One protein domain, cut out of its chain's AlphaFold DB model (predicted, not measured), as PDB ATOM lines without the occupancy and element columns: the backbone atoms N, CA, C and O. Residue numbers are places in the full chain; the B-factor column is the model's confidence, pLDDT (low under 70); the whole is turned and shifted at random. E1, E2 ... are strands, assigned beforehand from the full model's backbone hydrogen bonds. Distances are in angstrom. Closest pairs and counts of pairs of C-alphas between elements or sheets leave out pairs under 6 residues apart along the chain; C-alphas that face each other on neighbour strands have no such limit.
ATOM      1  N   LEU A  27     305.920 399.659 282.873       92.62
ATOM      2  CA  LEU A  27     306.940 399.812 283.903       92.62
ATOM      3  C   LEU A  27     308.014 400.764 283.387       92.62
ATOM      4  O   LEU A  27     308.336 400.722 282.196       92.62
ATOM      5  N   SER A  28     308.591 401.594 284.252       94.25
ATOM      6  CA  SER A  28     309.870 402.226 283.918       94.25
ATOM      7  C   SER A  28     310.931 401.143 283.667       94.25
ATOM      8  O   SER A  28     310.764 399.979 284.039       94.25
ATOM      9  N   ASN A  29     312.006 401.475 282.960       92.75
ATOM     10  CA  ASN A  29     312.959 400.468 282.491       92.75
ATOM     11  C   ASN A  29     313.987 400.009 283.552       92.75
ATOM     12  O   ASN A  29     314.784 399.118 283.263       92.75
ATOM     13  N   GLY A  30     313.996 400.602 284.756       91.31
ATOM     14  CA  GLY A  30     314.921 400.247 285.837       91.31
ATOM     15  C   GLY A  30     316.351 400.769 285.659       91.31
ATOM     16  O   GLY A  30     317.264 400.262 286.311       91.31
ATOM     17  N   THR A  31     316.581 401.729 284.756       92.19
ATOM     18  CA  THR A  31     317.925 402.264 284.448       92.19
ATOM     19  C   THR A  31     318.224 403.620 285.096       92.19
ATOM     20  O   THR A  31     319.215 404.259 284.753       92.19
ATOM     21  N   GLY A  32     317.397 404.062 286.049       90.12
ATOM     22  CA  GLY A  32     317.517 405.356 286.728       90.12
ATOM     23  C   GLY A  32     316.438 406.370 286.330       90.12
ATOM     24  O   GLY A  32     316.348 407.433 286.941       90.12
ATOM     25  N   GLY A  33     315.577 406.033 285.367       92.56
ATOM     26  CA  GLY A  33     314.458 406.866 284.919       92.56
ATOM     27  C   GLY A  33     314.802 407.824 283.773       92.56
ATOM     28  O   GLY A  33     315.720 407.579 282.994       92.56
ATOM     29  N   GLY A  34     314.014 408.890 283.617       95.50
ATOM     30  CA  GLY A  34     314.076 409.787 282.462       95.50
ATOM     31  C   GLY A  34     312.810 410.627 282.277       95.50
ATOM     32  O   GLY A  34     312.015 410.806 283.204       95.50
ATOM     33  N   LEU A  35     312.609 411.169 281.074       96.44
ATOM     34  CA  LEU A  35     311.406 411.940 280.755       96.44
ATOM     35  C   LEU A  35     310.205 411.017 280.538       96.44
ATOM     36  O   LEU A  35     310.298 409.994 279.862       96.44
ATOM     37  N   PHE A  36     309.046 411.395 281.067       94.69
ATOM     38  CA  PHE A  36     307.823 410.598 280.996       94.69
ATOM     39  C   PHE A  36     307.400 410.318 279.545       94.69
ATOM     40  O   PHE A  36     306.872 409.253 279.246       94.69
ATOM     41  N   ASN A  37     307.645 411.256 278.632       93.75
ATOM     42  CA  ASN A  37     307.321 411.146 277.209       93.75
ATOM     43  C   ASN A  37     308.432 410.505 276.358       93.75
ATOM     44  O   ASN A  37     308.283 410.448 275.138       93.75
ATOM     45  N   ASP A  38     309.518 410.026 276.967       95.31
ATOM     46  CA  ASP A  38     310.625 409.382 276.261       95.31
ATOM     47  C   ASP A  38     310.506 407.856 276.325       95.31
ATOM     48  O   ASP A  38     310.378 407.259 277.394       95.31
ATOM     49  N   THR A  39     310.594 407.215 275.162       94.88
ATOM     50  CA  THR A  39     310.675 405.757 275.017       94.88
ATOM     51  C   THR A  39     311.807 405.140 275.834       94.88
ATOM     52  O   THR A  39     311.638 404.043 276.354       94.88
ATOM     53  N   ALA A  40     312.929 405.847 276.008       95.38
ATOM     54  CA  ALA A  40     314.061 405.362 276.785       95.38
ATOM     55  C   ALA A  40     313.730 405.181 278.272       95.38
ATOM     56  O   ALA A  40     314.405 404.410 278.935       95.38
ATOM     57  N   THR A  41     312.691 405.835 278.794       96.00
ATOM     58  CA  THR A  41     312.289 405.751 280.206       96.00
ATOM     59  C   THR A  41     311.519 404.469 280.526       96.00
ATOM     60  O   THR A  41     311.493 404.026 281.676       96.00
ATOM     61  N   TRP A  42     310.887 403.853 279.525       95.06
ATOM     62  CA  TRP A  42     309.906 402.785 279.722       95.06
ATOM     63  C   TRP A  42     310.415 401.434 279.236       95.06
ATOM     64  O   TRP A  42     311.127 401.330 278.235       95.06
ATOM     65  N   ALA A  43     310.025 400.381 279.951       91.94
ATOM     66  CA  ALA A  43     310.266 399.011 279.535       91.94
ATOM     67  C   ALA A  43     309.714 398.782 278.117       91.94
ATOM     68  O   ALA A  43     308.696 399.356 277.719       91.94
ATOM     69  N   ASP A  44     310.436 397.978 277.341       90.06
ATOM     70  CA  ASP A  44     310.150 397.686 275.931       90.06
ATOM     71  C   ASP A  44     310.146 398.910 274.992       90.06
ATOM     72  O   ASP A  44     309.770 398.793 273.827       90.06
ATOM     73  N   GLY A  45     310.580 400.086 275.462       89.81
ATOM     74  CA  GLY A  45     310.624 401.303 274.654       89.81
ATOM     75  C   GLY A  45     309.248 401.908 274.370       89.81
ATOM     76  O   GLY A  45     309.096 402.647 273.398       89.81
ATOM     77  N   VAL A  46     308.224 401.584 275.169       89.44
ATOM     78  CA  VAL A  46     306.841 402.016 274.914       89.44
ATOM     79  C   VAL A  46     306.363 402.998 275.977       89.44
ATOM     80  O   VAL A  46     306.115 402.627 277.123       89.44
ATOM     81  N   VAL A  47     306.159 404.250 275.563       91.88
ATOM     82  CA  VAL A  47     305.586 405.306 276.408       91.88
ATOM     83  C   VAL A  47     304.124 404.980 276.760       91.88
ATOM     84  O   VAL A  47     303.368 404.585 275.866       91.88
ATOM     85  N   PRO A  48     303.680 405.175 278.019       90.94
ATOM     86  CA  PRO A  48     302.296 404.975 278.415       90.94
ATOM     87  C   PRO A  48     301.329 405.820 277.594       90.94
ATOM     88  O   PRO A  48     301.470 407.037 277.468       90.94
ATOM     89  N   LEU A  49     300.296 405.168 277.071       88.00
ATOM     90  CA  LEU A  49     299.216 405.832 276.354       88.00
ATOM     91  C   LEU A  49     298.150 406.342 277.326       88.00
ATOM     92  O   LEU A  49     297.518 405.564 278.037       88.00
ATOM     93  N   GLN A  50     297.861 407.643 277.285       85.62
ATOM     94  CA  GLN A  50     296.857 408.276 278.155       85.62
ATOM     95  C   GLN A  50     295.445 407.686 278.021       85.62
ATOM     96  O   GLN A  50     294.664 407.711 278.971       85.62
ATOM     97  N   SER A  51     295.089 407.147 276.856       82.38
ATOM     98  CA  SER A  51     293.762 406.570 276.620       82.38
ATOM     99  C   SER A  51     293.573 405.214 277.306       82.38
ATOM    100  O   SER A  51     292.472 404.908 277.766       82.38
ATOM    101  N   ALA A  52     294.633 404.414 277.442       81.62
ATOM    102  CA  ALA A  52     294.515 402.994 277.771       81.62
ATOM    103  C   ALA A  52     295.404 402.552 278.941       81.62
ATOM    104  O   ALA A  52     294.932 401.825 279.819       81.62
ATOM    105  N   ASP A  53     296.635 403.044 279.026       86.38
ATOM    106  CA  ASP A  53     297.677 402.415 279.833       86.38
ATOM    107  C   ASP A  53     297.713 402.925 281.274       86.38
ATOM    108  O   ASP A  53     297.446 404.097 281.573       86.38
ATOM    109  N   THR A  54     298.035 402.016 282.188       87.31
ATOM    110  CA  THR A  54     298.489 402.360 283.538       87.31
ATOM    111  C   THR A  54     300.008 402.335 283.564       87.31
ATOM    112  O   THR A  54     300.649 401.747 282.694       87.31
ATOM    113  N   TRP A  55     300.605 402.976 284.560       90.06
ATOM    114  CA  TRP A  55     302.050 402.982 284.718       90.06
ATOM    115  C   TRP A  55     302.478 402.709 286.158       90.06
ATOM    116  O   TRP A  55     301.740 402.976 287.114       90.06
ATOM    117  N   CYS A  56     303.682 402.159 286.288       90.19
ATOM    118  CA  CYS A  56     304.422 402.021 287.529       90.19
ATOM    119  C   CYS A  56     305.862 402.496 287.321       90.19
ATOM    120  O   CYS A  56     306.521 402.093 286.363       90.19
ATOM    121  N   ILE A  57     306.336 403.351 288.220       91.38
ATOM    122  CA  ILE A  57     307.744 403.746 288.287       91.38
ATOM    123  C   ILE A  57     308.414 402.821 289.296       91.38
ATOM    124  O   ILE A  57     308.024 402.821 290.466       91.38
ATOM    125  N   ASN A  58     309.402 402.052 288.846       90.94
ATOM    126  CA  ASN A  58     310.158 401.137 289.693       90.94
ATOM    127  C   ASN A  58     310.925 401.893 290.780       90.94
ATOM    128  O   ASN A  58     311.290 403.061 290.622       90.94
ATOM    129  N   ALA A  59     311.240 401.193 291.868       88.06
ATOM    130  CA  ALA A  59     312.110 401.720 292.907       88.06
ATOM    131  C   ALA A  59     313.439 402.242 292.321       88.06
ATOM    132  O   ALA A  59     314.042 401.609 291.455       88.06
ATOM    133  N   ASN A  60     313.910 403.372 292.850       88.81
ATOM    134  CA  ASN A  60     315.123 404.097 292.436       88.81
ATOM    135  C   ASN A  60     315.082 404.784 291.060       88.81
ATOM    136  O   ASN A  60     315.990 405.566 290.778       88.81
ATOM    137  N   ASP A  61     314.057 404.564 290.235       93.19
ATOM    138  CA  ASP A  61     313.894 405.344 289.008       93.19
ATOM    139  C   ASP A  61     313.346 406.741 289.330       93.19
ATOM    140  O   ASP A  61     312.488 406.908 290.203       93.19
ATOM    141  N   VAL A  62     313.822 407.751 288.600       94.19
ATOM    142  CA  VAL A  62     313.290 409.118 288.645       94.19
ATOM    143  C   VAL A  62     312.636 409.439 287.310       94.19
ATOM    144  O   VAL A  62     313.314 409.635 286.304       94.19
ATOM    145  N   VAL A  63     311.310 409.511 287.280       95.31
ATOM    146  CA  VAL A  63     310.560 409.849 286.067       95.31
ATOM    147  C   VAL A  63     310.044 411.275 286.160       95.31
ATOM    148  O   VAL A  63     309.417 411.656 287.145       95.31
ATOM    149  N   THR A  64     310.295 412.068 285.121       95.81
ATOM    150  CA  THR A  64     309.975 413.499 285.094       95.81
ATOM    151  C   THR A  64     308.877 413.796 284.082       95.81
ATOM    152  O   THR A  64     309.021 413.469 282.910       95.81
ATOM    153  N   ILE A  65     307.794 414.447 284.506       94.50
ATOM    154  CA  ILE A  65     306.800 415.068 283.622       94.50
ATOM    155  C   ILE A  65     307.356 416.431 283.187       94.50
ATOM    156  O   ILE A  65     307.436 417.326 284.036       94.50
ATOM    157  N   PRO A  66     307.749 416.604 281.909       94.31
ATOM    158  CA  PRO A  66     308.377 417.840 281.461       94.31
ATOM    159  C   PRO A  66     307.376 418.989 281.273       94.31
ATOM    160  O   PRO A  66     306.161 418.794 281.208       94.31
ATOM    161  N   ASN A  67     307.911 420.205 281.161       91.81
ATOM    162  CA  ASN A  67     307.188 421.476 281.044       91.81
ATOM    163  C   ASN A  67     306.174 421.570 279.887       91.81
ATOM    164  O   ASN A  67     305.292 422.429 279.913       91.81
ATOM    165  N   ASP A  68     306.325 420.754 278.853       89.56
ATOM    166  CA  ASP A  68     305.495 420.716 277.649       89.56
ATOM    167  C   ASP A  68     304.582 419.481 277.590       89.56
ATOM    168  O   ASP A  68     303.894 419.258 276.592       89.56
ATOM    169  N   TYR A  69     304.528 418.697 278.669       89.06
ATOM    170  CA  TYR A  69     303.743 417.474 278.734       89.06
ATOM    171  C   TYR A  69     302.601 417.579 279.742       89.06
ATOM    172  O   TYR A  69     302.749 418.060 280.868       89.06
ATOM    173  N   SER A  70     301.435 417.084 279.325       89.56
ATOM    174  CA  SER A  70     300.278 416.924 280.195       89.56
ATOM    175  C   SER A  70     299.877 415.462 280.253       89.56
ATOM    176  O   SER A  70     299.693 414.834 279.217       89.56
ATOM    177  N   TRP A  71     299.729 414.920 281.460       88.88
ATOM    178  CA  TRP A  71     299.142 413.605 281.696       88.88
ATOM    179  C   TRP A  71     297.795 413.780 282.386       88.88
ATOM    180  O   TRP A  71     297.749 414.253 283.519       88.88
ATOM    181  N   VAL A  72     296.698 413.395 281.729       88.12
ATOM    182  CA  VAL A  72     295.343 413.526 282.287       88.12
ATOM    183  C   VAL A  72     294.615 412.192 282.194       88.12
ATOM    184  O   VAL A  72     294.171 411.797 281.119       88.12
ATOM    185  N   ARG A  73     294.477 411.477 283.319       84.50
ATOM    186  CA  ARG A  73     293.806 410.170 283.322       84.50
ATOM    187  C   ARG A  73     293.173 409.788 284.657       84.50
ATOM    188  O   ARG A  73     293.853 409.625 285.664       84.50
ATOM    189  N   ASN A  74     291.875 409.503 284.655       79.75
ATOM    190  CA  ASN A  74     291.159 409.050 285.851       79.75
ATOM    191  C   ASN A  74     291.334 407.538 286.120       79.75
ATOM    192  O   ASN A  74     290.363 406.786 286.120       79.75
ATOM    193  N   VAL A  75     292.572 407.080 286.317       79.31
ATOM    194  CA  VAL A  75     292.893 405.682 286.661       79.31
ATOM    195  C   VAL A  75     293.810 405.586 287.872       79.31
ATOM    196  O   VAL A  75     294.230 406.599 288.430       79.31
ATOM    197  N   ILE A  76     294.081 404.348 288.276       79.44
ATOM    198  CA  ILE A  76     294.978 403.981 289.360       79.44
ATOM    199  C   ILE A  76     296.378 403.732 288.791       79.44
ATOM    200  O   ILE A  76     296.536 402.825 287.977       79.44
ATOM    201  N   ASN A  77     297.376 404.490 289.249       81.88
ATOM    202  CA  ASN A  77     298.789 404.247 288.947       81.88
ATOM    203  C   ASN A  77     299.589 404.018 290.229       81.88
ATOM    204  O   ASN A  77     299.223 404.533 291.294       81.88
ATOM    205  N   SER A  78     300.660 403.231 290.110       75.81
ATOM    206  CA  SER A  78     301.567 402.939 291.218       75.81
ATOM    207  C   SER A  78     302.851 403.751 291.088       75.81
ATOM    208  O   SER A  78     303.324 404.000 289.982       75.81
ATOM    209  N   ASN A  79     303.422 404.172 292.210       80.06
ATOM    210  CA  ASN A  79     304.743 404.784 292.241       80.06
ATOM    211  C   ASN A  79     305.578 404.121 293.336       80.06
ATOM    212  O   ASN A  79     305.182 404.139 294.500       80.06
ATOM    213  N   GLU A  80     306.709 403.532 292.960       85.50
ATOM    214  CA  GLU A  80     307.712 402.999 293.889       85.50
ATOM    215  C   GLU A  80     308.969 403.873 293.904       85.50
ATOM    216  O   GLU A  80     309.622 404.001 294.937       85.50
ATOM    217  N   GLY A  81     309.297 404.483 292.764       87.31
ATOM    218  CA  GLY A  81     310.392 405.432 292.614       87.31
ATOM    219  C   GLY A  81     309.984 406.885 292.862       87.31
ATOM    220  O   GLY A  81     309.124 407.207 293.687       87.31
ATOM    221  N   THR A  82     310.652 407.789 292.150       90.62
ATOM    222  CA  THR A  82     310.425 409.232 292.243       90.62
ATOM    223  C   THR A  82     309.697 409.740 291.005       90.62
ATOM    224  O   THR A  82     310.163 409.554 289.885       90.62
ATOM    225  N   LEU A  83     308.585 410.442 291.210       92.38
ATOM    226  CA  LEU A  83     307.907 411.209 290.167       92.38
ATOM    227  C   LEU A  83     308.211 412.695 290.356       92.38
ATOM    228  O   LEU A  83     307.886 413.263 291.399       92.38
ATOM    229  N   VAL A  84     308.781 413.333 289.340       93.31
ATOM    230  CA  VAL A  84     309.047 414.775 289.319       93.31
ATOM    231  C   VAL A  84     308.087 415.453 288.350       93.31
ATOM    232  O   VAL A  84     307.881 414.977 287.238       93.31
ATOM    233  N   ILE A  85     307.495 416.574 288.756       93.06
ATOM    234  CA  ILE A  85     306.631 417.397 287.904       93.06
ATOM    235  C   ILE A  85     307.309 418.748 287.729       93.06
ATOM    236  O   ILE A  85     307.422 419.514 288.691       93.06
ATOM    237  N   GLU A  86     307.772 419.032 286.512       91.25
ATOM    238  CA  GLU A  86     308.423 420.303 286.192       91.25
ATOM    239  C   GLU A  86     307.470 421.502 286.356       91.25
ATOM    240  O   GLU A  86     306.253 421.318 286.318       91.25
ATOM    241  N   PRO A  87     307.982 422.742 286.502       89.44
ATOM    242  CA  PRO A  87     307.176 423.930 286.816       89.44
ATOM    243  C   PRO A  87     305.953 424.193 285.923       89.44
ATOM    244  O   PRO A  87     304.966 424.767 286.375       89.44
ATOM    245  N   ARG A  88     306.008 423.800 284.648       88.50
ATOM    246  CA  ARG A  88     304.902 423.923 283.681       88.50
ATOM    247  C   ARG A  88     304.283 422.576 283.309       88.50
ATOM    248  O   ARG A  88     303.343 422.546 282.520       88.50
ATOM    249  N   GLY A  89     304.800 421.486 283.872       87.12
ATOM    250  CA  GLY A  89     304.250 420.151 283.711       87.12
ATOM    251  C   GLY A  89     302.863 420.059 284.341       87.12
ATOM    252  O   GLY A  89     302.577 420.688 285.367       87.12
ATOM    253  N   LEU A  90     301.993 419.276 283.705       90.19
ATOM    254  CA  LEU A  90     300.608 419.104 284.131       90.19
ATOM    255  C   LEU A  90     300.321 417.636 284.418       90.19
ATOM    256  O   LEU A  90     300.418 416.785 283.534       90.19
ATOM    257  N   LEU A  91     299.896 417.355 285.644       91.19
ATOM    258  CA  LEU A  91     299.462 416.025 286.048       91.19
ATOM    259  C   LEU A  91     298.033 416.084 286.578       91.19
ATOM    260  O   LEU A  91     297.745 416.775 287.544       91.19
ATOM    261  N   SER A  92     297.125 415.329 285.985       89.88
ATOM    262  CA  SER A  92     295.782 415.118 286.508       89.88
ATOM    263  C   SER A  92     295.490 413.633 286.520       89.88
ATOM    264  O   SER A  92     295.571 412.958 285.493       89.88
ATOM    265  N   GLN A  93     295.185 413.091 287.692       84.69
ATOM    266  CA  GLN A  93     295.001 411.658 287.832       84.69
ATOM    267  C   GLN A  93     293.942 411.264 288.846       84.69
ATOM    268  O   GLN A  93     293.698 411.947 289.839       84.69
ATOM    269  N   GLY A  94     293.333 410.111 288.584       82.56
ATOM    270  CA  GLY A  94     292.307 409.537 289.442       82.56
ATOM    271  C   GLY A  94     292.878 409.129 290.789       82.56
ATOM    272  O   GLY A  94     292.552 409.715 291.817       82.56
ATOM    273  N   ARG A  95     293.741 408.116 290.816       81.06
ATOM    274  CA  ARG A  95     294.363 407.676 292.064       81.06
ATOM    275  C   ARG A  95     295.843 407.396 291.885       81.06
ATOM    276  O   ARG A  95     296.238 406.740 290.926       81.06
ATOM    277  N   MET A  96     296.624 407.810 292.871       79.69
ATOM    278  CA  MET A  96     297.991 407.340 293.052       79.69
ATOM    279  C   MET A  96     298.062 406.455 294.280       79.69
ATOM    280  O   MET A  96     297.594 406.843 295.354       79.69
ATOM    281  N   TYR A  97     298.677 405.292 294.115       73.56
ATOM    282  CA  TYR A  97     299.055 404.419 295.213       73.56
ATOM    283  C   TYR A  97     300.576 404.331 295.233       73.56
ATOM    284  O   TYR A  97     301.186 404.025 294.218       73.56
ATOM    285  N   GLY A  98     301.199 404.544 296.384       63.44
ATOM    286  CA  GLY A  98     302.438 403.808 296.623       63.44
ATOM    287  C   GLY A  98     302.038 402.411 297.038       63.44
ATOM    288  O   GLY A  98     301.182 402.299 297.900       63.44
ATOM    289  N   GLN A  99     302.561 401.347 296.445       55.94
ATOM    290  CA  GLN A  99     302.359 400.007 297.017       55.94
ATOM    291  C   GLN A  99     303.435 399.655 298.055       55.94
ATOM    292  O   GLN A  99     303.239 398.741 298.854       55.94
ATOM    293  N   PHE A 100     304.526 400.425 298.101       56.44
ATOM    294  CA  PHE A 100     305.716 400.141 298.897       56.44
ATOM    295  C   PHE A 100     306.200 401.384 299.653       56.44
ATOM    296  O   PHE A 100     305.806 402.507 299.342       56.44
ATOM    297  N   ALA A 101     307.050 401.181 300.660       59.12
ATOM    298  CA  ALA A 101     307.733 402.273 301.349       59.12
ATOM    299  C   ALA A 101     308.721 402.982 300.398       59.12
ATOM    300  O   ALA A 101     309.300 402.331 299.531       59.12
ATOM    301  N   ASN A 102     308.969 404.279 300.619       68.94
ATOM    302  CA  ASN A 102     310.022 405.099 299.989       68.94
ATOM    303  C   ASN A 102     309.759 405.698 298.601       68.94
ATOM    304  O   ASN A 102     310.687 406.243 298.003       68.94
ATOM    305  N   TRP A 103     308.532 405.681 298.094       78.62
ATOM    306  CA  TRP A 103     308.239 406.470 296.898       78.62
ATOM    307  C   TRP A 103     308.240 407.971 297.206       78.62
ATOM    308  O   TRP A 103     307.917 408.405 298.322       78.62
ATOM    309  N   VAL A 104     308.559 408.775 296.191       85.12
ATOM    310  CA  VAL A 104     308.633 410.237 296.306       85.12
ATOM    311  C   VAL A 104     307.865 410.908 295.167       85.12
ATOM    312  O   VAL A 104     307.949 410.495 294.013       85.12
ATOM    313  N   ILE A 105     307.107 411.957 295.479       87.06
ATOM    314  CA  ILE A 105     306.610 412.906 294.475       87.06
ATOM    315  C   ILE A 105     307.231 414.262 294.768       87.06
ATOM    316  O   ILE A 105     307.090 414.770 295.879       87.06
ATOM    317  N   VAL A 106     307.870 414.854 293.767       88.69
ATOM    318  CA  VAL A 106     308.394 416.218 293.822       88.69
ATOM    319  C   VAL A 106     307.641 417.058 292.804       88.69
ATOM    320  O   VAL A 106     307.754 416.844 291.600       88.69
ATOM    321  N   SER A 107     306.852 418.014 293.280       88.75
ATOM    322  CA  SER A 107     306.080 418.902 292.416       88.75
ATOM    323  C   SER A 107     306.628 420.317 292.450       88.75
ATOM    324  O   SER A 107     306.672 420.943 293.509       88.75
ATOM    325  N   HIS A 108     306.978 420.823 291.270       88.38
ATOM    326  CA  HIS A 108     307.185 422.247 291.007       88.38
ATOM    327  C   HIS A 108     306.059 422.842 290.149       88.38
ATOM    328  O   HIS A 108     305.910 424.062 290.110       88.38
ATOM    329  N   GLY A 109     305.310 421.992 289.436       82.50
ATOM    330  CA  GLY A 109     304.217 422.379 288.545       82.50
ATOM    331  C   GLY A 109     302.830 422.165 289.133       82.50
ATOM    332  O   GLY A 109     302.637 422.193 290.350       82.50
ATOM    333  N   THR A 110     301.853 421.953 288.252       86.94
ATOM    334  CA  THR A 110     300.451 421.809 288.653       86.94
ATOM    335  C   THR A 110     300.024 420.351 288.607       86.94
ATOM    336  O   THR A 110     300.083 419.693 287.565       86.94
ATOM    337  N   ALA A 111     299.531 419.860 289.740       87.19
ATOM    338  CA  ALA A 111     299.066 418.494 289.882       87.19
ATOM    339  C   ALA A 111     297.679 418.437 290.523       87.19
ATOM    340  O   ALA A 111     297.398 419.122 291.501       87.19
ATOM    341  N   THR A 112     296.803 417.586 290.002       88.06
ATOM    342  CA  THR A 112     295.511 417.253 290.603       88.06
ATOM    343  C   THR A 112     295.404 415.745 290.756       88.06
ATOM    344  O   THR A 112     295.535 414.997 289.791       88.06
ATOM    345  N   VAL A 113     295.164 415.284 291.978       84.94
ATOM    346  CA  VAL A 113     295.045 413.868 292.318       84.94
ATOM    347  C   VAL A 113     293.734 413.662 293.063       84.94
ATOM    348  O   VAL A 113     293.561 414.180 294.164       84.94
ATOM    349  N   THR A 114     292.797 412.899 292.497       83.38
ATOM    350  CA  THR A 114     291.507 412.686 293.176       83.38
ATOM    351  C   THR A 114     291.704 411.913 294.474       83.38
ATOM    352  O   THR A 114     291.151 412.305 295.496       83.38
ATOM    353  N   ARG A 115     292.517 410.848 294.463       79.38
ATOM    354  CA  ARG A 115     292.897 410.122 295.680       79.38
ATOM    355  C   ARG A 115     294.390 409.842 295.763       79.38
ATOM    356  O   ARG A 115     294.939 409.161 294.897       79.38
ATOM    357  N   LEU A 116     295.012 410.281 296.850       77.50
ATOM    358  CA  LEU A 116     296.379 409.911 297.204       77.50
ATOM    359  C   LEU A 116     296.342 408.877 298.338       77.50
ATOM    360  O   LEU A 116     295.965 409.194 299.467       77.50
ATOM    361  N   ALA A 117     296.678 407.625 298.023       72.75
ATOM    362  CA  ALA A 117     296.696 406.519 298.977       72.75
ATOM    363  C   ALA A 117     298.140 406.194 299.376       72.75
ATOM    364  O   ALA A 117     298.948 405.778 298.543       72.75
ATOM    365  N   LEU A 118     298.450 406.405 300.658       66.06
ATOM    366  CA  LEU A 118     299.803 406.325 301.201       66.06
ATOM    367  C   LEU A 118     299.886 405.173 302.215       66.06
ATOM    368  O   LEU A 118     299.704 405.419 303.411       66.06
ATOM    369  N   PRO A 119     300.133 403.914 301.807       57.38
ATOM    370  CA  PRO A 119     300.643 402.948 302.769       57.38
ATOM    371  C   PRO A 119     302.009 403.449 303.253       57.38
ATOM    372  O   PRO A 119     302.733 404.125 302.522       57.38
ATOM    373  N   ALA A 120     302.290 403.211 304.529       56.62
ATOM    374  CA  ALA A 120     303.332 403.881 305.299       56.62
ATOM    375  C   ALA A 120     304.673 404.082 304.567       56.62
ATOM    376  O   ALA A 120     305.214 403.147 303.982       56.62
ATOM    377  N   GLY A 121     305.231 405.299 304.672       66.19
ATOM    378  CA  GLY A 121     306.610 405.601 304.257       66.19
ATOM    379  C   GLY A 121     306.807 406.329 302.919       66.19
ATOM    380  O   GLY A 121     307.939 406.390 302.451       66.19
ATOM    381  N   GLY A 122     305.762 406.873 302.288       75.44
ATOM    382  CA  GLY A 122     305.899 407.761 301.116       75.44
ATOM    383  C   GLY A 122     306.167 409.225 301.490       75.44
ATOM    384  O   GLY A 122     305.797 409.661 302.585       75.44
ATOM    385  N   THR A 123     306.771 409.994 300.574       81.50
ATOM    386  CA  THR A 123     306.993 411.444 300.744       81.50
ATOM    387  C   THR A 123     306.415 412.257 299.584       81.50
ATOM    388  O   THR A 123     306.715 411.997 298.420       81.50
ATOM    389  N   LEU A 124     305.625 413.287 299.897       86.00
ATOM    390  CA  LEU A 124     305.206 414.315 298.942       86.00
ATOM    391  C   LEU A 124     305.935 415.626 299.249       86.00
ATOM    392  O   LEU A 124     305.802 416.167 300.346       86.00
ATOM    393  N   MET A 125     306.659 416.150 298.267       87.69
ATOM    394  CA  MET A 125     307.325 417.446 298.317       87.69
ATOM    395  C   MET A 125     306.670 418.398 297.318       87.69
ATOM    396  O   MET A 125     306.629 418.124 296.118       87.69
ATOM    397  N   VAL A 126     306.166 419.528 297.805       86.44
ATOM    398  CA  VAL A 126     305.614 420.610 296.985       86.44
ATOM    399  C   VAL A 126     306.551 421.804 297.105       86.44
ATOM    400  O   VAL A 126     306.522 422.532 298.097       86.44
ATOM    401  N   LEU A 127     307.407 421.964 296.098       82.88
ATOM    402  CA  LEU A 127     308.475 422.970 296.049       82.88
ATOM    403  C   LEU A 127     308.096 424.191 295.186       82.88
ATOM    404  O   LEU A 127     308.872 425.127 295.014       82.88
ATOM    405  N   GLY A 128     306.906 424.159 294.583       77.31
ATOM    406  CA  GLY A 128     306.367 425.189 293.700       77.31
ATOM    407  C   GLY A 128     305.036 424.746 293.087       77.31
ATOM    408  O   GLY A 128     304.641 423.587 293.229       77.31
ATOM    409  N   GLY A 129     304.341 425.671 292.420       77.75
ATOM    410  CA  GLY A 129     303.090 425.380 291.709       77.75
ATOM    411  C   GLY A 129     301.889 425.095 292.621       77.75
ATOM    412  O   GLY A 129     301.885 425.460 293.797       77.75
ATOM    413  N   ASP A 130     300.852 424.468 292.062       82.94
ATOM    414  CA  ASP A 130     299.607 424.109 292.753       82.94
ATOM    415  C   ASP A 130     299.420 422.581 292.740       82.94
ATOM    416  O   ASP A 130     299.166 421.976 291.697       82.94
ATOM    417  N   PHE A 131     299.478 421.948 293.910       87.94
ATOM    418  CA  PHE A 131     299.177 420.531 294.095       87.94
ATOM    419  C   PHE A 131     297.830 420.377 294.801       87.94
ATOM    420  O   PHE A 131     297.662 420.823 295.932       87.94
ATOM    421  N   HIS A 132     296.853 419.736 294.169       86.62
ATOM    422  CA  HIS A 132     295.521 419.528 294.729       86.62
ATOM    423  C   HIS A 132     295.216 418.043 294.904       86.62
ATOM    424  O   HIS A 132     295.244 417.272 293.949       86.62
ATOM    425  N   ILE A 133     294.867 417.660 296.129       81.44
ATOM    426  CA  ILE A 133     294.414 416.327 296.508       81.44
ATOM    427  C   ILE A 133     292.968 416.415 296.987       81.44
ATOM    428  O   ILE A 133     292.684 417.069 297.989       81.44
ATOM    429  N   SER A 134     292.041 415.750 296.304       76.81
ATOM    430  CA  SER A 134     290.635 415.775 296.738       76.81
ATOM    431  C   SER A 134     290.377 414.859 297.937       76.81
ATOM    432  O   SER A 134     289.585 415.204 298.808       76.81
ATOM    433  N   ASP A 135     291.068 413.722 298.013       73.44
ATOM    434  CA  ASP A 135     290.953 412.747 299.096       73.44
ATOM    435  C   ASP A 135     292.330 412.140 299.425       73.44
ATOM    436  O   ASP A 135     292.971 411.515 298.577       73.44
ATOM    437  N   SER A 136     292.815 412.320 300.652       66.56
ATOM    438  CA  SER A 136     294.057 411.718 301.143       66.56
ATOM    439  C   SER A 136     293.789 410.722 302.272       66.56
ATOM    440  O   SER A 136     293.372 411.075 303.378       66.56
ATOM    441  N   ILE A 137     294.108 409.452 302.012       59.12
ATOM    442  CA  ILE A 137     294.132 408.398 303.033       59.12
ATOM    443  C   ILE A 137     295.599 408.225 303.422       59.12
ATOM    444  O   ILE A 137     296.313 407.374 302.890       59.12
ATOM    445  N   ALA A 138     296.070 409.137 304.267       57.19
ATOM    446  CA  ALA A 138     297.481 409.336 304.553       57.19
ATOM    447  C   ALA A 138     297.715 409.403 306.061       57.19
ATOM    448  O   ALA A 138     297.801 410.482 306.635       57.19
ATOM    449  N   THR A 139     297.820 408.253 306.722       54.19
ATOM    450  CA  THR A 139     298.060 408.216 308.174       54.19
ATOM    451  C   THR A 139     299.544 408.261 308.544       54.19
ATOM    452  O   THR A 139     299.858 408.514 309.699       54.19
ATOM    453  N   SER A 140     300.467 408.030 307.599       56.03
ATOM    454  CA  SER A 140     301.894 407.780 307.903       56.03
ATOM    455  C   SER A 140     302.894 408.277 306.844       56.03
ATOM    456  O   SER A 140     304.036 407.826 306.808       56.03
ATOM    457  N   ALA A 141     302.492 409.204 305.974       65.88
ATOM    458  CA  ALA A 141     303.393 409.807 304.987       65.88
ATOM    459  C   ALA A 141     303.972 411.144 305.448       65.88
ATOM    460  O   ALA A 141     303.347 411.848 306.245       65.88
ATOM    461  N   GLY A 142     305.139 411.489 304.900       74.50
ATOM    462  CA  GLY A 142     305.765 412.796 305.065       74.50
ATOM    463  C   GLY A 142     305.297 413.775 303.991       74.50
ATOM    464  O   GLY A 142     305.327 413.468 302.801       74.50
ATOM    465  N   PHE A 143     304.891 414.966 304.408       80.38
ATOM    466  CA  PHE A 143     304.566 416.077 303.523       80.38
ATOM    467  C   PHE A 143     305.549 417.216 303.773       80.38
ATOM    468  O   PHE A 143     305.716 417.653 304.911       80.38
ATOM    469  N   LEU A 144     306.182 417.710 302.717       82.06
ATOM    470  CA  LEU A 144     307.055 418.875 302.759       82.06
ATOM    471  C   LEU A 144     306.527 419.933 301.797       82.06
ATOM    472  O   LEU A 144     306.290 419.650 300.625       82.06
ATOM    473  N   LEU A 145     306.349 421.149 302.297       82.44
ATOM    474  CA  LEU A 145     305.928 422.297 301.512       82.44
ATOM    475  C   LEU A 145     306.956 423.419 301.650       82.44
ATOM    476  O   LEU A 145     307.229 423.892 302.757       82.44
ATOM    477  N   ASP A 146     307.473 423.884 300.519       80.25
ATOM    478  CA  ASP A 146     308.429 424.986 300.436       80.25
ATOM    479  C   ASP A 146     308.137 425.817 299.174       80.25
ATOM    480  O   ASP A 146     308.514 425.445 298.070       80.25
ATOM    481  N   GLY A 147     307.360 426.897 299.306       69.69
ATOM    482  CA  GLY A 147     307.019 427.823 298.212       69.69
ATOM    483  C   GLY A 147     305.677 427.573 297.507       69.69
ATOM    484  O   GLY A 147     304.924 428.514 297.271       69.69
ATOM    485  N   GLY A 148     305.348 426.322 297.171       70.31
ATOM    486  CA  GLY A 148     304.122 425.993 296.423       70.31
ATOM    487  C   GLY A 148     302.828 426.006 297.252       70.31
ATOM    488  O   GLY A 148     302.837 426.237 298.463       70.31
ATOM    489  N   ARG A 149     301.694 425.718 296.604       78.56
ATOM    490  CA  ARG A 149     300.381 425.569 297.248       78.56
ATOM    491  C   ARG A 149     299.940 424.111 297.264       78.56
ATOM    492  O   ARG A 149     299.850 423.481 296.217       78.56
ATOM    493  N   LEU A 150     299.598 423.590 298.438       83.81
ATOM    494  CA  LEU A 150     299.009 422.263 298.607       83.81
ATOM    495  C   LEU A 150     297.560 422.400 299.063       83.81
ATOM    496  O   LEU A 150     297.300 422.936 300.137       83.81
ATOM    497  N   ARG A 151     296.627 421.871 298.276       80.81
ATOM    498  CA  ARG A 151     295.211 421.757 298.631       80.81
ATOM    499  C   ARG A 151     294.882 420.323 298.985       80.81
ATOM    500  O   ARG A 151     295.227 419.428 298.219       80.81
ATOM    501  N   PHE A 152     294.198 420.100 300.097       76.56
ATOM    502  CA  PHE A 152     293.829 418.752 300.530       76.56
ATOM    503  C   PHE A 152     292.437 418.721 301.169       76.56
ATOM    504  O   PHE A 152     292.043 419.657 301.866       76.56
ATOM    505  N   GLY A 153     291.685 417.651 300.898       65.81
ATOM    506  CA  GLY A 153     290.287 417.513 301.323       65.81
ATOM    507  C   GLY A 153     290.028 416.636 302.552       65.81
ATOM    508  O   GLY A 153     288.874 416.498 302.944       65.81
ATOM    509  N   SER A 154     291.044 415.997 303.148       67.62
ATOM    510  CA  SER A 154     290.828 415.115 304.309       67.62
ATOM    511  C   SER A 154     292.002 415.093 305.308       67.62
ATOM    512  O   SER A 154     292.299 416.115 305.942       67.62
ATOM    513  N   SER A 155     292.637 413.933 305.513       66.19
ATOM    514  CA  SER A 155     293.658 413.695 306.551       66.19
ATOM    515  C   SER A 155     295.076 413.713 305.981       66.19
ATOM    516  O   SER A 155     295.294 413.227 304.871       66.19
ATOM    517  N   MET A 156     296.039 414.248 306.731       68.12
ATOM    518  CA  MET A 156     297.454 414.260 306.344       68.12
ATOM    519  C   MET A 156     298.309 413.535 307.374       68.12
ATOM    520  O   MET A 156     297.938 413.448 308.538       68.12
ATOM    521  N   GLY A 157     299.470 413.047 306.954       68.00
ATOM    522  CA  GLY A 157     300.492 412.505 307.846       68.00
ATOM    523  C   GLY A 157     301.358 413.612 308.454       68.00
ATOM    524  O   GLY A 157     300.935 414.767 308.567       68.00
ATOM    525  N   ALA A 158     302.588 413.271 308.840       72.62
ATOM    526  CA  ALA A 158     303.553 414.253 309.325       72.62
ATOM    527  C   ALA A 158     303.826 415.306 308.241       72.62
ATOM    528  O   ALA A 158     304.032 414.961 307.080       72.62
ATOM    529  N   THR A 159     303.800 416.586 308.602       75.06
ATOM    530  CA  THR A 159     303.819 417.686 307.630       75.06
ATOM    531  C   THR A 159     304.759 418.799 308.079       75.06
ATOM    532  O   THR A 159     304.736 419.202 309.240       75.06
ATOM    533  N   ILE A 160     305.562 419.315 307.152       74.62
ATOM    534  CA  ILE A 160     306.450 420.462 307.337       74.62
ATOM    535  C   ILE A 160     306.077 421.536 306.315       74.62
ATOM    536  O   ILE A 160     306.038 421.258 305.119       74.62
ATOM    537  N   VAL A 161     305.841 422.761 306.778       74.62
ATOM    538  CA  VAL A 161     305.547 423.923 305.924       74.62
ATOM    539  C   VAL A 161     306.603 424.992 306.164       74.62
ATOM    540  O   VAL A 161     306.788 425.391 307.312       74.62
ATOM    541  N   SER A 162     307.305 425.436 305.119       66.69
ATOM    542  CA  SER A 162     308.438 426.361 305.259       66.69
ATOM    543  C   SER A 162     308.346 427.676 304.491       66.69
ATOM    544  O   SER A 162     308.854 428.645 305.030       66.69
ATOM    545  N   ASN A 163     307.643 427.766 303.353       68.25
ATOM    546  CA  ASN A 163     307.382 429.031 302.627       68.25
ATOM    547  C   ASN A 163     306.171 428.944 301.668       68.25
ATOM    548  O   ASN A 163     306.082 429.691 300.700       68.25
ATOM    549  N   GLY A 164     305.283 427.961 301.854       64.31
ATOM    550  CA  GLY A 164     304.189 427.653 300.919       64.31
ATOM    551  C   GLY A 164     302.804 428.015 301.448       64.31
ATOM    552  O   GLY A 164     302.667 428.534 302.554       64.31
ATOM    553  N   VAL A 165     301.769 427.688 300.672       70.62
ATOM    554  CA  VAL A 165     300.362 427.805 301.082       70.62
ATOM    555  C   VAL A 165     299.771 426.414 301.295       70.62
ATOM    556  O   VAL A 165     299.507 425.685 300.342       70.62
ATOM    557  N   LEU A 166     299.521 426.043 302.543       78.12
ATOM    558  CA  LEU A 166     298.740 424.860 302.889       78.12
ATOM    559  C   LEU A 166     297.259 425.254 302.957       78.12
ATOM    560  O   LEU A 166     296.867 425.951 303.880       78.12
ATOM    561  N   ASP A 167     296.436 424.832 302.002       74.06
ATOM    562  CA  ASP A 167     295.028 425.233 301.885       74.06
ATOM    563  C   ASP A 167     294.072 424.056 302.113       74.06
ATOM    564  O   ASP A 167     294.053 423.069 301.373       74.06
ATOM    565  N   LYS A 168     293.241 424.180 303.143       68.06
ATOM    566  CA  LYS A 168     292.326 423.131 303.569       68.06
ATOM    567  C   LYS A 168     290.870 423.484 303.279       68.06
ATOM    568  O   LYS A 168     290.127 423.904 304.149       68.06
ATOM    569  N   LYS A 169     290.415 423.295 302.044       56.41
ATOM    570  CA  LYS A 169     289.056 423.716 301.661       56.41
ATOM    571  C   LYS A 169     287.926 422.863 302.272       56.41
ATOM    572  O   LYS A 169     286.777 423.292 302.233       56.41
ATOM    573  N   LEU A 170     288.206 421.660 302.789       42.62
ATOM    574  CA  LEU A 170     287.181 420.708 303.243       42.62
ATOM    575  C   LEU A 170     287.669 419.903 304.472       42.62
ATOM    576  O   LEU A 170     288.539 419.048 304.344       42.62
ATOM    577  N   GLY A 171     287.098 420.156 305.656       44.50
ATOM    578  CA  GLY A 171     287.257 419.329 306.869       44.50
ATOM    579  C   GLY A 171     288.446 419.687 307.772       44.50
ATOM    580  O   GLY A 171     289.428 420.256 307.319       44.50
ATOM    581  N   GLY A 172     288.380 419.385 309.069       44.28
ATOM    582  CA  GLY A 172     289.323 419.925 310.056       44.28
ATOM    583  C   GLY A 172     290.664 419.196 310.226       44.28
ATOM    584  O   GLY A 172     290.873 418.096 309.710       44.28
ATOM    585  N   LEU A 173     291.649 419.866 310.844       49.88
ATOM    586  CA  LEU A 173     293.093 419.540 310.862       49.88
ATOM    587  C   LEU A 173     293.447 418.224 311.590       49.88
ATOM    588  O   LEU A 173     293.966 418.227 312.703       49.88
ATOM    589  N   THR A 174     293.236 417.074 310.946       52.31
ATOM    590  CA  THR A 174     293.796 415.802 311.432       52.31
ATOM    591  C   THR A 174     295.162 415.551 310.801       52.31
ATOM    592  O   THR A 174     295.249 415.222 309.614       52.31
ATOM    593  N   PHE A 175     296.215 415.690 311.610       57.38
ATOM    594  CA  PHE A 175     297.557 415.218 311.284       57.38
ATOM    595  C   PHE A 175     297.786 413.867 311.969       57.38
ATOM    596  O   PHE A 175     297.754 413.773 313.191       57.38
ATOM    597  N   GLY A 176     298.042 412.816 311.193       53.78
ATOM    598  CA  GLY A 176     298.454 411.493 311.669       53.78
ATOM    599  C   GLY A 176     299.904 411.442 312.171       53.78
ATOM    600  O   GLY A 176     300.449 410.359 312.347       53.78
ATOM    601  N   GLY A 177     300.546 412.597 312.376       58.22
ATOM    602  CA  GLY A 177     301.940 412.731 312.791       58.22
ATOM    603  C   GLY A 177     302.295 414.168 313.190       58.22
ATOM    604  O   GLY A 177     301.418 415.010 313.380       58.22
ATOM    605  N   THR A 178     303.590 414.457 313.322       62.22
ATOM    606  CA  THR A 178     304.093 415.782 313.718       62.22
ATOM    607  C   THR A 178     303.811 416.839 312.650       62.22
ATOM    608  O   THR A 178     304.144 416.639 311.482       62.22
ATOM    609  N   PHE A 179     303.263 417.988 313.055       68.69
ATOM    610  CA  PHE A 179     303.135 419.171 312.205       68.69
ATOM    611  C   PHE A 179     304.191 420.216 312.592       68.69
ATOM    612  O   PHE A 179     304.243 420.673 313.737       68.69
ATOM    613  N   THR A 180     305.043 420.599 311.642       66.06
ATOM    614  CA  THR A 180     306.084 421.617 311.830       66.06
ATOM    615  C   THR A 180     305.807 422.802 310.924       66.06
ATOM    616  O   THR A 180     305.795 422.667 309.702       66.06
ATOM    617  N   TRP A 181     305.638 423.979 311.517       67.56
ATOM    618  CA  TRP A 181     305.393 425.202 310.772       67.56
ATOM    619  C   TRP A 181     306.590 426.137 310.905       67.56
ATOM    620  O   TRP A 181     306.844 426.734 311.943       67.56
ATOM    621  N   VAL A 182     307.389 426.192 309.851       61.56
ATOM    622  CA  VAL A 182     308.630 426.967 309.780       61.56
ATOM    623  C   VAL A 182     308.383 428.344 309.152       61.56
ATOM    624  O   VAL A 182     309.079 429.285 309.517       61.56
ATOM    625  N   GLY A 183     307.399 428.467 308.256       53.59
ATOM    626  CA  GLY A 183     307.013 429.710 307.578       53.59
ATOM    627  C   GLY A 183     305.905 429.476 306.541       53.59
ATOM    628  O   GLY A 183     305.537 428.329 306.278       53.59
ATOM    629  N   GLY A 184     305.351 430.548 305.966       56.78
ATOM    630  CA  GLY A 184     304.293 430.487 304.947       56.78
ATOM    631  C   GLY A 184     302.871 430.506 305.515       56.78
ATOM    632  O   GLY A 184     302.662 430.745 306.708       56.78
ATOM    633  N   THR A 185     301.885 430.236 304.660       58.94
ATOM    634  CA  THR A 185     300.461 430.406 304.973       58.94
ATOM    635  C   THR A 185     299.760 429.070 305.185       58.94
ATOM    636  O   THR A 185     299.825 428.181 304.339       58.94
ATOM    637  N   VAL A 186     299.014 428.942 306.278       69.00
ATOM    638  CA  VAL A 186     298.018 427.882 306.463       69.00
ATOM    639  C   VAL A 186     296.640 428.514 306.292       69.00
ATOM    640  O   VAL A 186     296.204 429.304 307.124       69.00
ATOM    641  N   ALA A 187     295.972 428.192 305.189       60.25
ATOM    642  CA  ALA A 187     294.688 428.747 304.794       60.25
ATOM    643  C   ALA A 187     293.544 427.746 305.004       60.25
ATOM    644  O   ALA A 187     293.711 426.534 304.838       60.25
ATOM    645  N   ASN A 188     292.355 428.265 305.307       56.44
ATOM    646  CA  ASN A 188     291.094 427.518 305.383       56.44
ATOM    647  C   ASN A 188     291.064 426.374 306.415       56.44
ATOM    648  O   ASN A 188     290.216 425.490 306.374       56.44
ATOM    649  N   ALA A 189     291.973 426.385 307.381       53.72
ATOM    650  CA  ALA A 189     292.222 425.264 308.270       53.72
ATOM    651  C   ALA A 189     291.412 425.335 309.577       53.72
ATOM    652  O   ALA A 189     291.980 425.461 310.659       53.72
ATOM    653  N   VAL A 190     290.083 425.257 309.498       47.53
ATOM    654  CA  VAL A 190     289.218 425.279 310.691       47.53
ATOM    655  C   VAL A 190     288.985 423.860 311.230       47.53
ATOM    656  O   VAL A 190     288.520 423.001 310.480       47.53
ATOM    657  N   PRO A 191     289.283 423.586 312.514       45.56
ATOM    658  CA  PRO A 191     288.871 422.358 313.178       45.56
ATOM    659  C   PRO A 191     287.346 422.187 313.162       45.56
ATOM    660  O   PRO A 191     286.618 423.071 313.606       45.56
ATOM    661  N   THR A 192     286.854 421.056 312.666       41.12
ATOM    662  CA  THR A 192     285.420 420.752 312.559       41.12
ATOM    663  C   THR A 192     284.899 419.897 313.718       41.12
ATOM    664  O   THR A 192     283.689 419.837 313.930       41.12
ATOM    665  N   THR A 193     285.783 419.244 314.489       38.66
ATOM    666  CA  THR A 193     285.426 418.358 315.614       38.66
ATOM    667  C   THR A 193     286.504 418.302 316.713       38.66
ATOM    668  O   THR A 193     287.699 418.421 316.455       38.66
ATOM    669  N   ASN A 194     286.095 418.023 317.961       33.06
ATOM    670  CA  ASN A 194     286.959 417.957 319.161       33.06
ATOM    671  C   ASN A 194     288.004 416.811 319.154       33.06
ATOM    672  O   ASN A 194     288.825 416.695 320.068       33.06
ATOM    673  N   THR A 195     287.945 415.920 318.164       32.03
ATOM    674  CA  THR A 195     288.871 414.792 317.966       32.03
ATOM    675  C   THR A 195     290.104 415.153 317.137       32.03
ATOM    676  O   THR A 195     291.030 414.352 317.025       32.03
ATOM    677  N   GLU A 196     290.149 416.359 316.580       41.34
ATOM    678  CA  GLU A 196     291.195 416.818 315.669       41.34
ATOM    679  C   GLU A 196     292.378 417.397 316.461       41.34
ATOM    680  O   GLU A 196     292.452 418.586 316.763       41.34
ATOM    681  N   ARG A 197     293.302 416.519 316.867       36.72
ATOM    682  CA  ARG A 197     294.508 416.888 317.622       36.72
ATOM    683  C   ARG A 197     295.728 416.902 316.705       36.72
ATOM    684  O   ARG A 197     296.417 415.899 316.577       36.72
ATOM    685  N   GLY A 198     296.015 418.045 316.091       35.66
ATOM    686  CA  GLY A 198     297.339 418.317 315.529       35.66
ATOM    687  C   GLY A 198     298.301 418.782 316.623       35.66
ATOM    688  O   GLY A 198     297.975 419.700 317.370       35.66
ATOM    689  N   GLN A 199     299.483 418.173 316.735       35.12
ATOM    690  CA  GLN A 199     300.576 418.746 317.527       35.12
ATOM    691  C   GLN A 199     301.373 419.691 316.634       35.12
ATOM    692  O   GLN A 199     302.160 419.246 315.796       35.12
ATOM    693  N   ILE A 200     301.158 420.993 316.807       42.97
ATOM    694  CA  ILE A 200     302.044 422.010 316.241       42.97
ATOM    695  C   ILE A 200     303.320 421.952 317.072       42.97
ATOM    696  O   ILE A 200     303.258 422.175 318.268       42.97
ATOM    697  N   SER A 201     304.456 421.588 316.480       33.56
ATOM    698  CA  SER A 201     305.701 421.378 317.235       33.56
ATOM    699  C   SER A 201     306.602 422.615 317.293       33.56
ATOM    700  O   SER A 201     307.498 422.670 318.136       33.56
ATOM    701  N   LYS A 202     306.426 423.574 316.374       37.47
ATOM    702  CA  LYS A 202     307.250 424.784 316.247       37.47
ATOM    703  C   LYS A 202     306.541 425.805 315.347       37.47
ATOM    704  O   LYS A 202     305.920 425.386 314.372       37.47
ATOM    705  N   MET A 203     306.660 427.089 315.682       40.78
ATOM    706  CA  MET A 203     306.305 428.241 314.843       40.78
ATOM    707  C   MET A 203     307.483 429.216 314.816       40.78
ATOM    708  O   MET A 203     308.158 429.359 315.838       40.78
ATOM    709  N   ASN A 204     307.720 429.873 313.682       40.38
ATOM    710  CA  ASN A 204     308.675 430.980 313.560       40.38
ATOM    711  C   ASN A 204     307.935 432.273 313.151       40.38
ATOM    712  O   ASN A 204     306.782 432.218 312.731       40.38
ATOM    713  N   ASP A 205     308.621 433.418 313.199       36.50
ATOM    714  CA  ASP A 205     308.066 434.781 313.036       36.50
ATOM    715  C   ASP A 205     307.514 435.133 311.627       36.50
ATOM    716  O   ASP A 205     307.223 436.288 311.339       36.50
ATOM    717  N   GLY A 206     307.346 434.151 310.731       35.88
ATOM    718  CA  GLY A 206     306.865 434.319 309.347       35.88
ATOM    719  C   GLY A 206     305.680 433.417 308.980       35.88
ATOM    720  O   GLY A 206     305.489 433.073 307.813       35.88
ATOM    721  N   CYS A 207     304.936 432.956 309.980       42.91
ATOM    722  CA  CYS A 207     303.782 432.074 309.833       42.91
ATOM    723  C   CYS A 207     302.479 432.892 309.741       42.91
ATOM    724  O   CYS A 207     302.214 433.718 310.610       42.91
ATOM    725  N   THR A 208     301.638 432.640 308.732       43.72
ATOM    726  CA  THR A 208     300.332 433.311 308.566       43.72
ATOM    727  C   THR A 208     299.175 432.316 308.567       43.72
ATOM    728  O   THR A 208     299.169 431.360 307.796       43.72
ATOM    729  N   PHE A 209     298.164 432.546 309.401       51.91
ATOM    730  CA  PHE A 209     296.936 431.752 309.404       51.91
ATOM    731  C   PHE A 209     295.802 432.544 308.742       51.91
ATOM    732  O   PHE A 209     295.466 433.623 309.213       51.91
ATOM    733  N   ASP A 210     295.233 432.026 307.652       44.34
ATOM    734  CA  ASP A 210     294.223 432.722 306.842       44.34
ATOM    735  C   ASP A 210     292.867 431.989 306.878       44.34
ATOM    736  O   ASP A 210     292.755 430.833 306.458       44.34
ATOM    737  N   GLN A 211     291.821 432.665 307.366       47.78
ATOM    738  CA  GLN A 211     290.449 432.143 307.457       47.78
ATOM    739  C   GLN A 211     289.456 432.805 306.480       47.78
ATOM    740  O   GLN A 211     288.257 432.546 306.569       47.78
ATOM    741  N   ASN A 212     289.917 433.614 305.522       39.22
ATOM    742  CA  ASN A 212     289.094 434.548 304.735       39.22
ATOM    743  C   ASN A 212     288.029 433.929 303.803       39.22
ATOM    744  O   ASN A 212     287.357 434.656 303.074       39.22
ATOM    745  N   ASN A 213     287.853 432.605 303.782       40.47
ATOM    746  CA  ASN A 213     286.916 431.926 302.881       40.47
ATOM    747  C   ASN A 213     286.144 430.772 303.548       40.47
ATOM    748  O   ASN A 213     285.833 429.764 302.909       40.47
ATOM    749  N   GLN A 214     285.873 430.893 304.848       40.62
ATOM    750  CA  GLN A 214     285.150 429.890 305.629       40.62
ATOM    751  C   GLN A 214     283.659 430.229 305.731       40.62
ATOM    752  O   GLN A 214     283.284 431.339 306.100       40.62
ATOM    753  N   THR A 215     282.789 429.256 305.449       36.88
ATOM    754  CA  THR A 215     281.376 429.324 305.845       36.88
ATOM    755  C   THR A 215     281.264 428.732 307.247       36.88
ATOM    756  O   THR A 215     281.265 427.512 307.410       36.88
ATOM    757  N   TYR A 216     281.220 429.583 308.273       36.72
ATOM    758  CA  TYR A 216     281.071 429.125 309.651       36.72
ATOM    759  C   TYR A 216     279.709 428.444 309.835       36.72
ATOM    760  O   TYR A 216     278.656 429.030 309.596       36.72
ATOM    761  N   THR A 217     279.731 427.193 310.283       33.16
ATOM    762  CA  THR A 217     278.614 426.622 311.045       33.16
ATOM    763  C   THR A 217     278.997 426.772 312.514       33.16
ATOM    764  O   THR A 217     280.170 426.604 312.820       33.16
ATOM    765  N   ASN A 218     278.055 427.162 313.380       31.45
ATOM    766  CA  ASN A 218     278.201 427.631 314.778       31.45
ATOM    767  C   ASN A 218     278.983 426.718 315.764       31.45
ATOM    768  O   ASN A 218     278.492 426.401 316.848       31.45
ATOM    769  N   ILE A 219     280.186 426.267 315.421       32.16
ATOM    770  CA  ILE A 219     281.023 425.371 316.212       32.16
ATOM    771  C   ILE A 219     282.170 426.201 316.806       32.16
ATOM    772  O   ILE A 219     282.938 426.797 316.048       32.16
ATOM    773  N   PRO A 220     282.321 426.241 318.142       31.12
ATOM    774  CA  PRO A 220     283.471 426.858 318.791       31.12
ATOM    775  C   PRO A 220     284.769 426.188 318.333       31.12
ATOM    776  O   PRO A 220     284.953 424.980 318.493       31.12
ATOM    777  N   VAL A 221     285.686 426.977 317.785       32.22
ATOM    778  CA  VAL A 221     286.993 426.498 317.335       32.22
ATOM    779  C   VAL A 221     287.982 426.596 318.494       32.22
ATOM    780  O   VAL A 221     288.252 427.683 318.991       32.22
ATOM    781  N   THR A 222     288.547 425.467 318.925       32.69
ATOM    782  CA  THR A 222     289.626 425.444 319.928       32.69
ATOM    783  C   THR A 222     290.944 425.063 319.256       32.69
ATOM    784  O   THR A 222     291.091 423.937 318.785       32.69
ATOM    785  N   ILE A 223     291.919 425.977 319.233       36.81
ATOM    786  CA  ILE A 223     293.287 425.696 318.772       36.81
ATOM    787  C   ILE A 223     294.148 425.375 320.002       36.81
ATOM    788  O   ILE A 223     294.329 426.221 320.875       36.81
ATOM    789  N   ASN A 224     294.659 424.143 320.103       33.00
ATOM    790  CA  ASN A 224     295.459 423.683 321.243       33.00
ATOM    791  C   ASN A 224     296.953 423.581 320.874       33.00
ATOM    792  O   ASN A 224     297.337 422.746 320.057       33.00
ATOM    793  N   PHE A 225     297.794 424.392 321.523       34.81
ATOM    794  CA  PHE A 225     299.247 424.451 321.304       34.81
ATOM    795  C   PHE A 225     300.084 423.539 322.232       34.81
ATOM    796  O   PHE A 225     301.298 423.700 322.283       34.81
ATOM    797  N   ASN A 226     299.465 422.599 322.968       28.30
ATOM    798  CA  ASN A 226     300.079 421.493 323.739       28.30
ATOM    799  C   ASN A 226     301.549 421.696 324.190       28.30
ATOM    800  O   ASN A 226     302.435 420.934 323.804       28.30
ATOM    801  N   ASN A 227     301.803 422.682 325.056       27.70
ATOM    802  CA  ASN A 227     303.107 422.907 325.697       27.70
ATOM    803  C   ASN A 227     304.299 423.095 324.737       27.70
ATOM    804  O   ASN A 227     305.432 422.767 325.102       27.70
ATOM    805  N   VAL A 228     304.097 423.641 323.531       29.02
ATOM    806  CA  VAL A 228     305.231 424.121 322.730       29.02
ATOM    807  C   VAL A 228     305.963 425.180 323.541       29.02
ATOM    808  O   VAL A 228     305.425 426.249 323.823       29.02
ATOM    809  N   GLN A 229     307.209 424.889 323.912       28.20
ATOM    810  CA  GLN A 229     308.100 425.894 324.466       28.20
ATOM    811  C   GLN A 229     308.419 426.886 323.343       28.20
ATOM    812  O   GLN A 229     309.343 426.678 322.555       28.20
TER     813      GLN A 229
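AT A GLANCE: This is residues 27 to 229 of the 360 residues of an uncharacterized protein of bacterium (UniProt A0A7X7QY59). The chain is wound in stacked turns, a solenoid in which E1 to E16 fall by turns into two parallel sheets, the walls of a long column. E4, E6, E8 and E10 bend round one of its corners; residues 36 to 53 lie at one end, and residues 211 to 229 cross the other. The 203 printed residues have no named helix and 17 named strands, E1 to E17 in order; the class is all strand, though under half of the residues, 84, are in named elements. One sheet runs E2 E4 E6 E8 E10 E12 E14 E16 E17, the other E1 E3 E5 E7 E9 E11 E13 E15. The whole is compact, with a radius of gyration of the C-alphas of 17.7 A, and elongated, spanning 58 by 32 by 27 A.

IN THESE COORDINATES: Find C-alpha 33 at (314.458, 406.866, 284.919), where E1, residues 33 to 35, begins. Next come E2 at 54 to 57, E3 at 62 to 65, and E4 at 70 to 79, 17.7 A long. E5 is 82 to 85; E6, 90 to 97, is 18.5 A long; E7 is 104 to 107; E8, 110 to 117, is 18.8 A long. E9 is 123 to 126, and E10, 130 to 137, measures 19.6 A and begins at C-alpha 130 (299.607, 424.109, 292.753). Then read E11 at 142 to 145, E12 at 149 to 152, E13 at 158 to 161, E14 at 164 to 167, E15 at 179 to 181 and E16 at 184 to 187. E17, 207 to 210, ends at C-alpha 210 (294.223, 432.722, 306.842).

HOW THE PARTS SIT: Begin with the twisted sheet of nine strands, whose edge strands are E2 and E17. E4 bends by 109 degrees at residue 75, and its pairing is staggered: residues 78 to 79 pair with E2, where N 78 and O 55 are 3.2 A apart, and residues 70 to 78 with E6, where N 73 and O 92 are 2.8 A apart. At the other edge, E16 and E17 are parallel at 22 degrees, with N 186 and O 208 2.9 A apart. In the second sheet, E1 and E15 are the edge strands; look at N 34 and O 62, 2.9 A apart, between E1 and E3. The two sheets form a sandwich, two sheets face to face, with best planes 18 degrees apart. Across it, the closest C-alphas of E11 and E14, Leu 145 and Gly 164, are 5.7 A apart.

THE WHOLE: The C-alphas farthest apart, of Asp 44 and Asn 218, are 58.5 A apart. The printed part has no cut. The long links are E1 to E2, E14 to E15 and E16 to E17. The mean pLDDT of the printed part is 70.5; look for values under 70 in 86 residues, among them 168 to 229.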